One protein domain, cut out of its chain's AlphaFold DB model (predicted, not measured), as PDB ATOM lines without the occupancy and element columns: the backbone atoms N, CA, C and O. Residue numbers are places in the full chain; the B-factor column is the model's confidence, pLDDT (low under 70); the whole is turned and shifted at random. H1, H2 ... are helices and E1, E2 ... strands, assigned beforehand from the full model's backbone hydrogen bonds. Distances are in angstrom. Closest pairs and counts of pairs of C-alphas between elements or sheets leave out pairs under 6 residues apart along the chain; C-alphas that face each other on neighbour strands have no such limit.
ATOM      1  N   ILE A  19      44.948 -37.174  14.936       86.25
ATOM      2  CA  ILE A  19      45.911 -37.985  14.182       86.25
ATOM      3  C   ILE A  19      45.182 -38.771  13.089       86.25
ATOM      4  O   ILE A  19      45.646 -38.794  11.948       86.25
ATOM      5  N   LEU A  20      44.022 -39.353  13.397       87.56
ATOM      6  CA  LEU A  20      43.148 -39.993  12.417       87.56
ATOM      7  C   LEU A  20      42.595 -38.983  11.408       87.56
ATOM      8  O   LEU A  20      42.577 -39.280  10.215       87.56
ATOM      9  N   LEU A  21      42.223 -37.772  11.839       89.12
ATOM     10  CA  LEU A  21      41.829 -36.703  10.918       89.12
ATOM     11  C   LEU A  21      42.967 -36.333   9.967       89.12
ATOM     12  O   LEU A  21      42.751 -36.292   8.756       89.12
ATOM     13  N   ALA A  22      44.177 -36.129  10.494       91.00
ATOM     14  CA  ALA A  22      45.354 -35.840   9.687       91.00
ATOM     15  C   ALA A  22      45.632 -36.959   8.671       91.00
ATOM     16  O   ALA A  22      45.831 -36.675   7.491       91.00
ATOM     17  N   ALA A  23      45.563 -38.226   9.088       92.31
ATOM     18  CA  ALA A  23      45.701 -39.369   8.188       92.31
ATOM     19  C   ALA A  23      44.616 -39.386   7.098       92.31
ATOM     20  O   ALA A  23      44.907 -39.643   5.932       92.31
ATOM     21  N   LEU A  24      43.367 -39.073   7.456       92.62
ATOM     22  CA  LEU A  24      42.242 -39.095   6.526       92.62
ATOM     23  C   LEU A  24      42.357 -37.996   5.463       92.62
ATOM     24  O   LEU A  24      41.916 -38.198   4.330       92.62
ATOM     25  N   THR A  25      43.003 -36.865   5.783       94.06
ATOM     26  CA  THR A  25      43.227 -35.789   4.804       94.06
ATOM     27  C   THR A  25      43.986 -36.246   3.559       94.06
ATOM     28  O   THR A  25      43.767 -35.671   2.496       94.06
ATOM     29  N   GLU A  26      44.814 -37.295   3.652       94.31
ATOM     30  CA  GLU A  26      45.521 -37.873   2.503       94.31
ATOM     31  C   GLU A  26      44.532 -38.369   1.437       94.31
ATOM     32  O   GLU A  26      44.655 -38.017   0.265       94.31
ATOM     33  N   HIS A  27      43.497 -39.104   1.856       96.12
ATOM     34  CA  HIS A  27      42.457 -39.622   0.959       96.12
ATOM     35  C   HIS A  27      41.504 -38.522   0.491       96.12
ATOM     36  O   HIS A  27      41.124 -38.469  -0.680       96.12
ATOM     37  N   LEU A  28      41.131 -37.611   1.396       94.75
ATOM     38  CA  LEU A  28      40.223 -36.503   1.084       94.75
ATOM     39  C   LEU A  28      40.828 -35.539   0.055       94.75
ATOM     40  O   LEU A  28      40.101 -35.025  -0.796       94.75
ATOM     41  N   ALA A  29      42.146 -35.322   0.103       94.69
ATOM     42  CA  ALA A  29      42.865 -34.468  -0.839       94.69
ATOM     43  C   ALA A  29      42.862 -35.032  -2.264       94.69
ATOM     44  O   ALA A  29      42.733 -34.266  -3.216       94.69
ATOM     45  N   GLU A  30      42.962 -36.353  -2.429       95.00
ATOM     46  CA  GLU A  30      42.872 -36.992  -3.749       95.00
ATOM     47  C   GLU A  30      41.454 -36.936  -4.338       95.00
ATOM     48  O   GLU A  30      41.277 -36.999  -5.557       95.00
ATOM     49  N   ALA A  31      40.442 -36.806  -3.478       94.50
ATOM     50  CA  ALA A  31      39.036 -36.845  -3.853       94.50
ATOM     51  C   ALA A  31      38.413 -35.470  -4.153       94.50
ATOM     52  O   ALA A  31      37.257 -35.437  -4.572       94.50
ATOM     53  N   THR A  32      39.144 -34.363  -3.975       95.19
ATOM     54  CA  THR A  32      38.657 -32.994  -4.228       95.19
ATOM     55  C   THR A  32      39.564 -32.210  -5.174       95.19
ATOM     56  O   THR A  32      40.773 -32.412  -5.253       95.19
ATOM     57  N   SER A  33      38.962 -31.268  -5.892       95.75
ATOM     58  CA  SER A  33      39.641 -30.250  -6.688       95.75
ATOM     59  C   SER A  33      39.888 -28.942  -5.923       95.75
ATOM     60  O   SER A  33      40.621 -28.085  -6.422       95.75
ATOM     61  N   THR A  34      39.326 -28.789  -4.718       93.19
ATOM     62  CA  THR A  34      39.410 -27.575  -3.887       93.19
ATOM     63  C   THR A  34      39.962 -27.874  -2.482       93.19
ATOM     64  O   THR A  34      39.281 -27.634  -1.487       93.19
ATOM     65  N   PRO A  35      41.205 -28.385  -2.348       94.25
ATOM     66  CA  PRO A  35      41.781 -28.776  -1.052       94.25
ATOM     67  C   PRO A  35      42.085 -27.596  -0.112       94.25
ATOM     68  O   PRO A  35      42.310 -27.793   1.082       94.25
ATOM     69  N   ASP A  36      42.108 -26.376  -0.647       93.25
ATOM     70  CA  ASP A  36      42.378 -25.142   0.097       93.25
ATOM     71  C   ASP A  36      41.101 -24.361   0.454       93.25
ATOM     72  O   ASP A  36      41.198 -23.275   1.020       93.25
ATOM     73  N   ASP A  37      39.920 -24.887   0.112       91.56
ATOM     74  CA  ASP A  37      38.634 -24.221   0.333       91.56
ATOM     75  C   ASP A  37      37.622 -25.208   0.920       91.56
ATOM     76  O   ASP A  37      36.891 -25.898   0.202       91.56
ATOM     77  N   LEU A  38      37.680 -25.361   2.245       89.94
ATOM     78  CA  LEU A  38      36.805 -26.240   3.007       89.94
ATOM     79  C   LEU A  38      35.987 -25.437   4.008       89.94
ATOM     80  O   LEU A  38      36.469 -24.482   4.625       89.94
ATOM     81  N   VAL A  39      34.771 -25.912   4.243       85.06
ATOM     82  CA  VAL A  39      33.903 -25.448   5.316       85.06
ATOM     83  C   VAL A  39      33.840 -26.522   6.395       85.06
ATOM     84  O   VAL A  39      33.526 -27.679   6.128       85.06
ATOM     85  N   ALA A  40      34.140 -26.121   7.626       85.69
ATOM     86  CA  ALA A  40      34.010 -26.922   8.831       85.69
ATOM     87  C   ALA A  40      32.828 -26.419   9.666       85.69
ATOM     88  O   ALA A  40      32.702 -25.216   9.887       85.69
ATOM     89  N   ALA A  41      31.998 -27.326  10.178       79.88
ATOM     90  CA  ALA A  41      30.958 -27.009  11.149       79.88
ATOM     91  C   ALA A  41      31.374 -27.484  12.545       79.88
ATOM     92  O   ALA A  41      31.649 -28.667  12.741       79.88
ATOM     93  N   VAL A  42      31.389 -26.583  13.526       78.88
ATOM     94  CA  VAL A  42      31.671 -26.899  14.937       78.88
ATOM     95  C   VAL A  42      30.432 -26.607  15.767       78.88
ATOM     96  O   VAL A  42      29.859 -25.524  15.668       78.88
ATOM     97  N   TRP A  43      30.006 -27.559  16.594       73.69
ATOM     98  CA  TRP A  43      28.833 -27.382  17.445       73.69
ATOM     99  C   TRP A  43      29.031 -26.243  18.456       73.69
ATOM    100  O   TRP A  43      30.026 -26.201  19.172       73.69
ATOM    101  N   GLY A  44      28.071 -25.320  18.542       65.19
ATOM    102  CA  GLY A  44      28.165 -24.156  19.424       65.19
ATOM    103  C   GLY A  44      27.770 -24.399  20.880       65.19
ATOM    104  O   GLY A  44      27.876 -23.491  21.699       65.19
ATOM    105  N   GLY A  45      27.310 -25.605  21.223       61.66
ATOM    106  CA  GLY A  45      26.908 -25.956  22.588       61.66
ATOM    107  C   GLY A  45      28.064 -26.293  23.533       61.66
ATOM    108  O   GLY A  45      27.821 -26.483  24.725       61.66
ATOM    109  N   TRP A  46      29.305 -26.336  23.041       60.69
ATOM    110  CA  TRP A  46      30.477 -26.468  23.903       60.69
ATOM    111  C   TRP A  46      30.589 -25.255  24.841       60.69
ATOM    112  O   TRP A  46      30.373 -24.110  24.437       60.69
ATOM    113  N   GLY A  47      30.860 -25.489  26.129       55.09
ATOM    114  CA  GLY A  47      30.784 -24.452  27.172       55.09
ATOM    115  C   GLY A  47      31.718 -23.253  26.947       55.09
ATOM    116  O   GLY A  47      31.404 -22.142  27.366       55.09
ATOM    117  N   ASP A  48      32.817 -23.471  26.234       58.97
ATOM    118  CA  ASP A  48      33.786 -22.488  25.745       58.97
ATOM    119  C   ASP A  48      33.302 -21.693  24.515       58.97
ATOM    120  O   ASP A  48      33.692 -20.537  24.348       58.97
ATOM    121  N   LEU A  49      32.412 -22.260  23.694       55.09
ATOM    122  CA  LEU A  49      31.906 -21.657  22.450       55.09
ATOM    123  C   LEU A  49      30.487 -21.071  22.558       55.09
ATOM    124  O   LEU A  49      30.099 -20.232  21.749       55.09
ATOM    125  N   SER A  50      29.726 -21.459  23.582       55.56
ATOM    126  CA  SER A  50      28.318 -21.069  23.770       55.56
ATOM    127  C   SER A  50      28.090 -19.587  24.095       55.56
ATOM    128  O   SER A  50      26.958 -19.103  24.059       55.56
ATOM    129  N   GLU A  98      26.092 -16.286   9.463       48.22
ATOM    130  CA  GLU A  98      24.799 -16.940   9.213       48.22
ATOM    131  C   GLU A  98      24.837 -18.368   9.778       48.22
ATOM    132  O   GLU A  98      25.558 -19.231   9.280       48.22
ATOM    133  N   LEU A  99      24.090 -18.595  10.861       53.59
ATOM    134  CA  LEU A  99      23.942 -19.911  11.471       53.59
ATOM    135  C   LEU A  99      23.317 -20.844  10.439       53.59
ATOM    136  O   LEU A  99      22.251 -20.538   9.905       53.59
ATOM    137  N   PHE A 100      23.952 -21.987  10.184       47.91
ATOM    138  CA  PHE A 100      23.322 -23.058   9.425       47.91
ATOM    139  C   PHE A 100      22.222 -23.666  10.306       47.91
ATOM    140  O   PHE A 100      22.540 -24.248  11.347       47.91
ATOM    141  N   PRO A 101      20.931 -23.534   9.950       49.59
ATOM    142  CA  PRO A 101      19.853 -24.095  10.745       49.59
ATOM    143  C   PRO A 101      19.796 -25.604  10.490       49.59
ATOM    144  O   PRO A 101      18.982 -26.090   9.706       49.59
ATOM    145  N   SER A 102      20.677 -26.362  11.141       48.66
ATOM    146  CA  SER A 102      20.476 -27.799  11.284       48.66
ATOM    147  C   SER A 102      19.332 -28.017  12.285       48.66
ATOM    148  O   SER A 102      19.340 -27.392  13.347       48.66
ATOM    149  N   PRO A 103      18.335 -28.877  11.995       45.81
ATOM    150  CA  PRO A 103      17.138 -29.040  12.826       45.81
ATOM    151  C   PRO A 103      17.394 -29.511  14.270       45.81
ATOM    152  O   PRO A 103      16.452 -29.547  15.058       45.81
ATOM    153  N   HIS A 104      18.638 -29.854  14.624       50.19
ATOM    154  CA  HIS A 104      18.975 -30.482  15.901       50.19
ATOM    155  C   HIS A 104      20.021 -29.708  16.725       50.19
ATOM    156  O   HIS A 104      19.976 -29.797  17.951       50.19
ATOM    157  N   ARG A 105      20.931 -28.925  16.111       62.97
ATOM    158  CA  ARG A 105      22.030 -28.228  16.816       62.97
ATOM    159  C   ARG A 105      22.523 -26.986  16.050       62.97
ATOM    160  O   ARG A 105      22.712 -27.047  14.839       62.97
ATOM    161  N   GLU A 106      22.765 -25.876  16.751       65.00
ATOM    162  CA  GLU A 106      23.421 -24.689  16.175       65.00
ATOM    163  C   GLU A 106      24.930 -24.943  16.035       65.00
ATOM    164  O   GLU A 106      25.608 -25.251  17.019       65.00
ATOM    165  N   CYS A 107      25.452 -24.819  14.813       66.94
ATOM    166  CA  CYS A 107      26.873 -24.977  14.512       66.94
ATOM    167  C   CYS A 107      27.445 -23.695  13.907       66.94
ATOM    168  O   CYS A 107      26.792 -23.009  13.118       66.94
ATOM    169  N   PHE A 108      28.698 -23.415  14.242       70.88
ATOM    170  CA  PHE A 108      29.490 -22.356  13.640       70.88
ATOM    171  C   PHE A 108      30.207 -22.878  12.406       70.88
ATOM    172  O   PHE A 108      30.774 -23.969  12.444       70.88
ATOM    173  N   LEU A 109      30.195 -22.090  11.332       75.00
ATOM    174  CA  LEU A 109      30.921 -22.401  10.107       75.00
ATOM    175  C   LEU A 109      32.287 -21.715  10.119       75.00
ATOM    176  O   LEU A 109      32.390 -20.515  10.379       75.00
ATOM    177  N   LEU A 110      33.326 -22.485   9.821       77.19
ATOM    178  CA  LEU A 110      34.714 -22.054   9.756       77.19
ATOM    179  C   LEU A 110      35.270 -22.374   8.370       77.19
ATOM    180  O   LEU A 110      35.057 -23.471   7.861       77.19
ATOM    181  N   SER A 111      36.033 -21.451   7.790       81.69
ATOM    182  CA  SER A 111      36.876 -21.772   6.638       81.69
ATOM    183  C   SER A 111      38.166 -22.427   7.119       81.69
ATOM    184  O   SER A 111      38.867 -21.877   7.971       81.69
ATOM    185  N   VAL A 112      38.479 -23.594   6.568       87.69
ATOM    186  CA  VAL A 112      39.691 -24.367   6.865       87.69
ATOM    187  C   VAL A 112      40.307 -24.882   5.566       87.69
ATOM    188  O   VAL A 112      39.707 -24.778   4.498       87.69
ATOM    189  N   THR A 113      41.515 -25.435   5.642       92.44
ATOM    190  CA  THR A 113      42.188 -26.055   4.493       92.44
ATOM    191  C   THR A 113      42.636 -27.470   4.845       92.44
ATOM    192  O   THR A 113      42.950 -27.752   6.005       92.44
ATOM    193  N   LEU A 114      42.713 -28.373   3.863       92.75
ATOM    194  CA  LEU A 114      43.260 -29.713   4.099       92.75
ATOM    195  C   LEU A 114      44.706 -29.673   4.612       92.75
ATOM    196  O   LEU A 114      44.984 -30.377   5.580       92.75
ATOM    197  N   PRO A 115      45.622 -28.828   4.087       93.31
ATOM    198  CA  PRO A 115      46.968 -28.715   4.647       93.31
ATOM    199  C   PRO A 115      47.004 -28.306   6.123       93.31
ATOM    200  O   PRO A 115      47.926 -28.690   6.836       93.31
ATOM    201  N   GLN A 116      46.025 -27.524   6.591       90.81
ATOM    202  CA  GLN A 116      45.910 -27.193   8.010       90.81
ATOM    203  C   GLN A 116      45.514 -28.422   8.831       90.81
ATOM    204  O   GLN A 116      46.127 -28.663   9.863       90.81
ATOM    205  N   LEU A 117      44.528 -29.195   8.371       90.69
ATOM    206  CA  LEU A 117      44.032 -30.385   9.071       90.69
ATOM    207  C   LEU A 117      44.995 -31.583   8.991       90.69
ATOM    208  O   LEU A 117      44.945 -32.462   9.844       90.69
ATOM    209  N   ALA A 118      45.895 -31.598   8.004       92.50
ATOM    210  CA  ALA A 118      46.959 -32.594   7.863       92.50
ATOM    211  C   ALA A 118      48.037 -32.495   8.962       92.50
ATOM    212  O   ALA A 118      48.826 -33.422   9.146       92.50
ATOM    213  N   ASP A 119      48.104 -31.374   9.688       91.44
ATOM    214  CA  ASP A 119      48.938 -31.229  10.879       91.44
ATOM    215  C   ASP A 119      48.146 -31.696  12.113       91.44
ATOM    216  O   ASP A 119      47.227 -30.996  12.530       91.44
ATOM    217  N   PRO A 120      48.496 -32.819  12.766       87.94
ATOM    218  CA  PRO A 120      47.750 -33.311  13.927       87.94
ATOM    219  C   PRO A 120      47.791 -32.351  15.131       87.94
ATOM    220  O   PRO A 120      47.005 -32.501  16.061       87.94
ATOM    221  N   THR A 121      48.677 -31.347  15.119       87.38
ATOM    222  CA  THR A 121      48.772 -30.298  16.149       87.38
ATOM    223  C   THR A 121      47.984 -29.032  15.796       87.38
ATOM    224  O   THR A 121      48.114 -28.005  16.462       87.38
ATOM    225  N   TRP A 122      47.152 -29.060  14.747       84.81
ATOM    226  CA  TRP A 122      46.454 -27.872  14.246       84.81
ATOM    227  C   TRP A 122      45.601 -27.161  15.306       84.81
ATOM    228  O   TRP A 122      45.531 -25.930  15.282       84.81
ATOM    229  N   LEU A 123      45.021 -27.902  16.259       82.31
ATOM    230  CA  LEU A 123      44.233 -27.353  17.370       82.31
ATOM    231  C   LEU A 123      45.052 -26.431  18.287       82.31
ATOM    232  O   LEU A 123      44.537 -25.407  18.730       82.31
ATOM    233  N   ASP A 124      46.356 -26.677  18.463       82.31
ATOM    234  CA  ASP A 124      47.234 -25.811  19.268       82.31
ATOM    235  C   ASP A 124      47.246 -24.369  18.737       82.31
ATOM    236  O   ASP A 124      47.410 -23.396  19.483       82.31
ATOM    237  N   ARG A 125      47.037 -24.223  17.424       78.31
ATOM    238  CA  ARG A 125      47.084 -22.959  16.678       78.31
ATOM    239  C   ARG A 125      45.717 -22.507  16.166       78.31
ATOM    240  O   ARG A 125      45.611 -21.384  15.677       78.31
ATOM    241  N   ALA A 126      44.687 -23.345  16.261       78.19
ATOM    242  CA  ALA A 126      43.357 -23.048  15.753       78.19
ATOM    243  C   ALA A 126      42.693 -21.974  16.614       78.19
ATOM    244  O   ALA A 126      42.653 -22.088  17.841       78.19
ATOM    245  N   ARG A 127      42.204 -20.907  15.978       71.75
ATOM    246  CA  ARG A 127      41.554 -19.786  16.658       71.75
ATOM    247  C   ARG A 127      40.279 -19.378  15.933       71.75
ATOM    248  O   ARG A 127      40.274 -19.296  14.707       71.75
ATOM    249  N   ILE A 128      39.227 -19.069  16.687       66.31
ATOM    250  CA  ILE A 128      38.052 -18.359  16.176       66.31
ATOM    251  C   ILE A 128      38.331 -16.858  16.315       66.31
ATOM    252  O   ILE A 128      38.459 -16.317  17.420       66.31
ATOM    253  N   GLY A 129      38.481 -16.174  15.179       64.50
ATOM    254  CA  GLY A 129      38.960 -14.791  15.155       64.50
ATOM    255  C   GLY A 129      40.359 -14.663  15.776       64.50
ATOM    256  O   GLY A 129      41.230 -15.494  15.542       64.50
ATOM    257  N   THR A 130      40.593 -13.614  16.571       61.34
ATOM    258  CA  THR A 130      41.882 -13.387  17.264       61.34
ATOM    259  C   THR A 130      41.839 -13.712  18.755       61.34
ATOM    260  O   THR A 130      42.769 -13.358  19.475       61.34
ATOM    261  N   VAL A 131      40.733 -14.279  19.238       57.28
ATOM    262  CA  VAL A 131      40.364 -14.198  20.660       57.28
ATOM    263  C   VAL A 131      40.139 -15.548  21.329       57.28
ATOM    264  O   VAL A 131      40.227 -15.613  22.549       57.28
ATOM    265  N   VAL A 132      39.849 -16.610  20.573       66.25
ATOM    266  CA  VAL A 132      39.348 -17.863  21.154       66.25
ATOM    267  C   VAL A 132      40.090 -19.049  20.580       66.25
ATOM    268  O   VAL A 132      40.109 -19.228  19.366       66.25
ATOM    269  N   ASP A 133      40.666 -19.860  21.456       70.19
ATOM    270  CA  ASP A 133      41.261 -21.151  21.131       70.19
ATOM    271  C   ASP A 133      40.152 -22.124  20.722       70.19
ATOM    272  O   ASP A 133      39.200 -22.338  21.470       70.19
ATOM    273  N   LEU A 134      40.245 -22.682  19.511       71.50
ATOM    274  CA  LEU A 134      39.348 -23.756  19.106       71.50
ATOM    275  C   LEU A 134      39.884 -25.047  19.714       71.50
ATOM    276  O   LEU A 134      40.898 -25.573  19.259       71.50
ATOM    277  N   ALA A 135      39.200 -25.535  20.740       70.75
ATOM    278  CA  ALA A 135      39.591 -26.749  21.435       70.75
ATOM    279  C   ALA A 135      38.945 -28.014  20.860       70.75
ATOM    280  O   ALA A 135      39.247 -29.071  21.380       70.75
ATOM    281  N   HIS A 136      38.097 -27.929  19.823       75.81
ATOM    282  CA  HIS A 136      37.281 -29.050  19.326       75.81
ATOM    283  C   HIS A 136      37.476 -29.311  17.835       75.81
ATOM    284  O   HIS A 136      37.600 -28.374  17.041       75.81
ATOM    285  N   THR A 137      37.441 -30.584  17.437       77.56
ATOM    286  CA  THR A 137      37.420 -30.961  16.020       77.56
ATOM    287  C   THR A 137      36.078 -30.637  15.354       77.56
ATOM    288  O   THR A 137      35.047 -30.597  16.030       77.56
ATOM    289  N   PRO A 138      36.056 -30.402  14.028       80.62
ATOM    290  CA  PRO A 138      34.812 -30.196  13.295       80.62
ATOM    291  C   PRO A 138      33.897 -31.415  13.371       80.62
ATOM    292  O   PRO A 138      34.368 -32.535  13.208       80.62
ATOM    293  N   GLN A 139      32.597 -31.170  13.527       81.12
ATOM    294  CA  GLN A 139      31.559 -32.201  13.427       81.12
ATOM    295  C   GLN A 139      31.113 -32.456  12.003       81.12
ATOM    296  O   GLN A 139      30.600 -33.522  11.685       81.12
ATOM    297  N   MET A 140      31.306 -31.484  11.122       84.19
ATOM    298  CA  MET A 140      31.148 -31.703   9.698       84.19
ATOM    299  C   MET A 140      32.254 -30.982   8.947       84.19
ATOM    300  O   MET A 140      32.734 -29.938   9.393       84.19
ATOM    301  N   LEU A 141      32.633 -31.529   7.802       89.19
ATOM    302  CA  LEU A 141      33.640 -30.956   6.922       89.19
ATOM    303  C   LEU A 141      33.278 -31.270   5.471       89.19
ATOM    304  O   LEU A 141      32.949 -32.414   5.156       89.19
ATOM    305  N   TRP A 142      33.352 -30.277   4.589       92.81
ATOM    306  CA  TRP A 142      33.180 -30.474   3.149       92.81
ATOM    307  C   TRP A 142      33.988 -29.441   2.345       92.81
ATOM    308  O   TRP A 142      34.182 -28.317   2.815       92.81
ATOM    309  N   PRO A 143      34.480 -29.798   1.147       94.19
ATOM    310  CA  PRO A 143      35.148 -28.877   0.233       94.19
ATOM    311  C   PRO A 143      34.126 -28.069  -0.575       94.19
ATOM    312  O   PRO A 143      33.004 -28.529  -0.774       94.19
ATOM    313  N   GLU A 144      34.513 -26.911  -1.110       91.62
ATOM    314  CA  GLU A 144      33.651 -26.065  -1.961       91.62
ATOM    315  C   GLU A 144      33.092 -26.809  -3.192       91.62
ATOM    316  O   GLU A 144      31.971 -26.559  -3.631       91.62
ATOM    317  N   ASP A 145      33.833 -27.778  -3.744       91.44
ATOM    318  CA  ASP A 145      33.348 -28.596  -4.863       91.44
ATOM    319  C   ASP A 145      32.344 -29.698  -4.474       91.44
ATOM    320  O   ASP A 145      31.860 -30.422  -5.349       91.44
ATOM    321  N   HIS A 146      32.015 -29.818  -3.181       89.81
ATOM    322  CA  HIS A 146      31.071 -30.782  -2.601       89.81
ATOM    323  C   HIS A 146      31.336 -32.245  -3.011       89.81
ATOM    324  O   HIS A 146      30.421 -33.069  -3.056       89.81
ATOM    325  N   SER A 147      32.587 -32.582  -3.337       92.19
ATOM    326  CA  SER A 147      32.980 -33.921  -3.800       92.19
ATOM    327  C   SER A 147      32.895 -35.004  -2.716       92.19
ATOM    328  O   SER A 147      32.775 -36.193  -3.032       92.19
ATOM    329  N   TRP A 148      32.926 -34.599  -1.447       94.31
ATOM    330  CA  TRP A 148      32.767 -35.456  -0.279       94.31
ATOM    331  C   TRP A 148      32.226 -34.665   0.917       94.31
ATOM    332  O   TRP A 148      32.253 -33.436   0.937       94.31
ATOM    333  N   VAL A 149      31.741 -35.377   1.928       90.12
ATOM    334  CA  VAL A 149      31.403 -34.833   3.244       90.12
ATOM    335  C   VAL A 149      31.893 -35.795   4.319       90.12
ATOM    336  O   VAL A 149      31.755 -37.012   4.194       90.12
ATOM    337  N   LEU A 150      32.478 -35.238   5.370       89.00
ATOM    338  CA  LEU A 150      32.781 -35.933   6.611       89.00
ATOM    339  C   LEU A 150      31.803 -35.448   7.676       89.00
ATOM    340  O   LEU A 150      31.559 -34.245   7.770       89.00
ATOM    341  N   ALA A 151      31.260 -36.367   8.469       84.06
ATOM    342  CA  ALA A 151      30.403 -36.050   9.602       84.06
ATOM    343  C   ALA A 151      30.749 -36.924  10.815       84.06
ATOM    344  O   ALA A 151      30.705 -38.149  10.726       84.06
ATOM    345  N   SER A 152      31.052 -36.293  11.945       74.62
ATOM    346  CA  SER A 152      31.091 -36.904  13.273       74.62
ATOM    347  C   SER A 152      29.955 -36.314  14.108       74.62
ATOM    348  O   SER A 152      29.838 -35.098  14.241       74.62
ATOM    349  N   GLU A 153      29.075 -37.159  14.643       63.69
ATOM    350  CA  GLU A 153      28.038 -36.739  15.598       63.69
ATOM    351  C   GLU A 153      28.493 -37.139  17.010       63.69
ATOM    352  O   GLU A 153      29.131 -38.170  17.191       63.69
ATOM    353  N   ILE A 154      28.177 -36.319  18.010       58.84
ATOM    354  CA  ILE A 154      28.335 -36.626  19.435       58.84
ATOM    355  C   ILE A 154      27.507 -37.841  19.901       58.84
ATOM    356  O   ILE A 154      27.871 -38.489  20.871       58.84
ATOM    357  N   ASP A 155      26.416 -38.160  19.210       55.62
ATOM    358  CA  ASP A 155      25.494 -39.263  19.460       55.62
ATOM    359  C   ASP A 155      25.900 -40.531  18.670       55.62
ATOM    360  O   ASP A 155      25.246 -41.571  18.803       55.62
ATOM    361  N   TRP A 156      26.957 -40.462  17.843       57.88
ATOM    362  CA  TRP A 156      27.525 -41.587  17.092       57.88
ATOM    363  C   TRP A 156      28.912 -41.945  17.630       57.88
ATOM    364  O   TRP A 156      29.738 -41.084  17.912       57.88
ATOM    365  N   ASP A 157      29.207 -43.238  17.711       62.03
ATOM    366  CA  ASP A 157      30.550 -43.748  18.021       62.03
ATOM    367  C   ASP A 157      31.463 -43.807  16.780       62.03
ATOM    368  O   ASP A 157      32.583 -44.315  16.844       62.03
ATOM    369  N   SER A 158      30.977 -43.283  15.651       67.00
ATOM    370  CA  SER A 158      31.534 -43.471  14.318       67.00
ATOM    371  C   SER A 158      31.572 -42.155  13.532       67.00
ATOM    372  O   SER A 158      30.639 -41.351  13.585       67.00
ATOM    373  N   THR A 159      32.628 -41.961  12.738       82.12
ATOM    374  CA  THR A 159      32.728 -40.872  11.750       82.12
ATOM    375  C   THR A 159      32.286 -41.386  10.383       82.12
ATOM    376  O   THR A 159      32.827 -42.371   9.881       82.12
ATOM    377  N   ILE A 160      31.341 -40.700   9.740       85.00
ATOM    378  CA  ILE A 160      30.916 -41.003   8.371       85.00
ATOM    379  C   ILE A 160      31.766 -40.211   7.387       85.00
ATOM    380  O   ILE A 160      31.892 -38.992   7.499       85.00
ATOM    381  N   VAL A 161      32.266 -40.898   6.361       88.81
ATOM    382  CA  VAL A 161      32.832 -40.278   5.162       88.81
ATOM    383  C   VAL A 161      31.980 -40.690   3.972       88.81
ATOM    384  O   VAL A 161      31.912 -41.866   3.622       88.81
ATOM    385  N   ALA A 162      31.331 -39.718   3.338       87.81
ATOM    386  CA  ALA A 162      30.561 -39.926   2.122       87.81
ATOM    387  C   ALA A 162      31.231 -39.205   0.950       87.81
ATOM    388  O   ALA A 162      31.693 -38.076   1.077       87.81
ATOM    389  N   GLY A 163      31.278 -39.850  -0.211       89.56
ATOM    390  CA  GLY A 163      31.883 -39.284  -1.411       89.56
ATOM    391  C   GLY A 163      31.929 -40.299  -2.542       89.56
ATOM    392  O   GLY A 163      31.105 -41.214  -2.617       89.56
ATOM    393  N   SER A 164      32.892 -40.143  -3.447       91.94
ATOM    394  CA  SER A 164      33.042 -41.074  -4.567       91.94
ATOM    395  C   SER A 164      33.343 -42.503  -4.097       91.94
ATOM    396  O   SER A 164      33.973 -42.724  -3.064       91.94
ATOM    397  N   ARG A 165      32.970 -43.497  -4.914       90.56
ATOM    398  CA  ARG A 165      33.308 -44.903  -4.641       90.56
ATOM    399  C   ARG A 165      34.818 -45.117  -4.479       90.56
ATOM    400  O   ARG A 165      35.221 -45.900  -3.634       90.56
ATOM    401  N   ALA A 166      35.625 -44.394  -5.256       93.06
ATOM    402  CA  ALA A 166      37.080 -44.459  -5.168       93.06
ATOM    403  C   ALA A 166      37.600 -43.962  -3.809       93.06
ATOM    404  O   ALA A 166      38.469 -44.610  -3.237       93.06
ATOM    405  N   LEU A 167      37.033 -42.872  -3.273       94.00
ATOM    406  CA  LEU A 167      37.352 -42.384  -1.928       94.00
ATOM    407  C   LEU A 167      36.980 -43.423  -0.864       94.00
ATOM    408  O   LEU A 167      37.799 -43.753  -0.016       94.00
ATOM    409  N   VAL A 168      35.759 -43.963  -0.933       92.00
ATOM    410  CA  VAL A 168      35.286 -44.971   0.028       92.00
ATOM    411  C   VAL A 168      36.177 -46.214  -0.001       92.00
ATOM    412  O   VAL A 168      36.611 -46.680   1.047       92.00
ATOM    413  N   ASP A 169      36.496 -46.732  -1.189       92.69
ATOM    414  CA  ASP A 169      37.359 -47.907  -1.329       92.69
ATOM    415  C   ASP A 169      38.793 -47.630  -0.829       92.69
ATOM    416  O   ASP A 169      39.415 -48.532  -0.272       92.69
ATOM    417  N   ALA A 170      39.312 -46.403  -0.984       94.25
ATOM    418  CA  ALA A 170      40.626 -46.012  -0.466       94.25
ATOM    419  C   ALA A 170      40.658 -45.974   1.070       94.25
ATOM    420  O   ALA A 170      41.580 -46.522   1.669       94.25
ATOM    421  N   VAL A 171      39.623 -45.411   1.705       92.75
ATOM    422  CA  VAL A 171      39.492 -45.386   3.172       92.75
ATOM    423  C   VAL A 171      39.328 -46.800   3.733       92.75
ATOM    424  O   VAL A 171      39.997 -47.151   4.699       92.75
ATOM    425  N   LEU A 172      38.501 -47.642   3.104       91.69
ATOM    426  CA  LEU A 172      38.309 -49.042   3.514       91.69
ATOM    427  C   LEU A 172      39.571 -49.906   3.355       91.69
ATOM    428  O   LEU A 172      39.667 -50.961   3.978       91.69
ATOM    429  N   ALA A 173      40.502 -49.505   2.489       93.62
ATOM    430  CA  ALA A 173      41.752 -50.221   2.243       93.62
ATOM    431  C   ALA A 173      42.912 -49.757   3.141       93.62
ATOM    432  O   ALA A 173      43.999 -50.331   3.058       93.62
ATOM    433  N   ASP A 174      42.718 -48.716   3.952       93.25
ATOM    434  CA  ASP A 174      43.749 -48.160   4.819       93.25
ATOM    435  C   ASP A 174      43.636 -48.728   6.238       93.25
ATOM    436  O   ASP A 174      42.741 -48.379   7.005       93.25
TER     437      ASP A 174
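This is residues 19 to 50 and 98 to 174 of the 197 residues of an uncharacterized protein of Curtobacterium sp. PhB137 (UniProt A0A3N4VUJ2). A twisted antiparallel sheet of five strands forms a wall, and the four helices gather to one side of it, H1 between H4 and the short H2, side by side with H4, and the short H3 next to H2. H1 and H4 only graze the sheet, and a long loop, residues 126 to 139, leads from H3 back to E3. The printed part has 109 residues with four named helices and five named strands, in the order H1 E1 E2 H2 H3 E3 E4 E5 H4, and the sheet's order is E2 E1 E3 E4 E5. The class is mixed, helices and strands; the whole is compact, with a radius of gyration of the C-alphas of 13.8 A and spans of 38 by 30 by 25 A.

In the sheet's order, E2 is residues 106 to 112, 18.7 A long; E1 is residues 38 to 43, 16.5 A; E3 is residues 140 to 143, 10.7 A; E4 is residues 148 to 152, 13.7 A; and E5 is residues 159 to 163, 13.3 A. H1, residues 19 to 30, is 18.2 A long and begins at C-alpha 19 (45.911, -37.985, 14.182). H2 is residues 114 to 117, 5.1 A, and H3 residues 122 to 125, 5.5 A. H4, residues 165 to 172, is 10.4 A long and ends at C-alpha 172 (38.309, -49.042, 3.514).

E2 and E5 are the edge strands. E1 and E2 are antiparallel at 149 degrees, with N 40 and O 110 2.8 A apart, and E1 and E3 at 169 degrees, with N 41 and O 140 2.8 A apart. E3, E4 and E5 form a meander, each strand the antiparallel neighbour of the one before; its two hairpins have N 141 and O 150 2.9 A apart and N 149 and O 162 2.8 A apart. E2, H2 H3, E3 is a split strand-helix-strand unit, two strands running the same way with E1 between them, and its crossover is right-handed. H1 grazes the sheet with residues 24 to 29, H4 with residues 167 to 171. H1 touches H4 at a shallow tilt of 25 degrees, opposite ways; the C-alphas of His 27 and Leu 167 are closest, 6.5 A. H1 touches H2, closest at the C-alphas of Ala 22 and Leu 117, 5.6 A. H2 and H3 are close but not clearly touching, with the C-alphas of Gln 116 and Trp 122 6.3 A apart; neither is on the sheet. In H4 every O i to N i+4 pair is within hydrogen-bond range, in H1 5 of 8; H2 and H3 are too short for such a pair.

The C-alphas farthest apart, those of Val 131 and Ala 173, are 40.5 A apart. Residues 51 to 97 are cut out, with 15.5 A from C-alpha 50 to C-alpha 98. The link from H3 to E3 is long, 14 residues. Mean pLDDT of the printed part is 80.0; residues 44 to 50, 98 to 107, 128 to 132 and 153 to 158 are under 70.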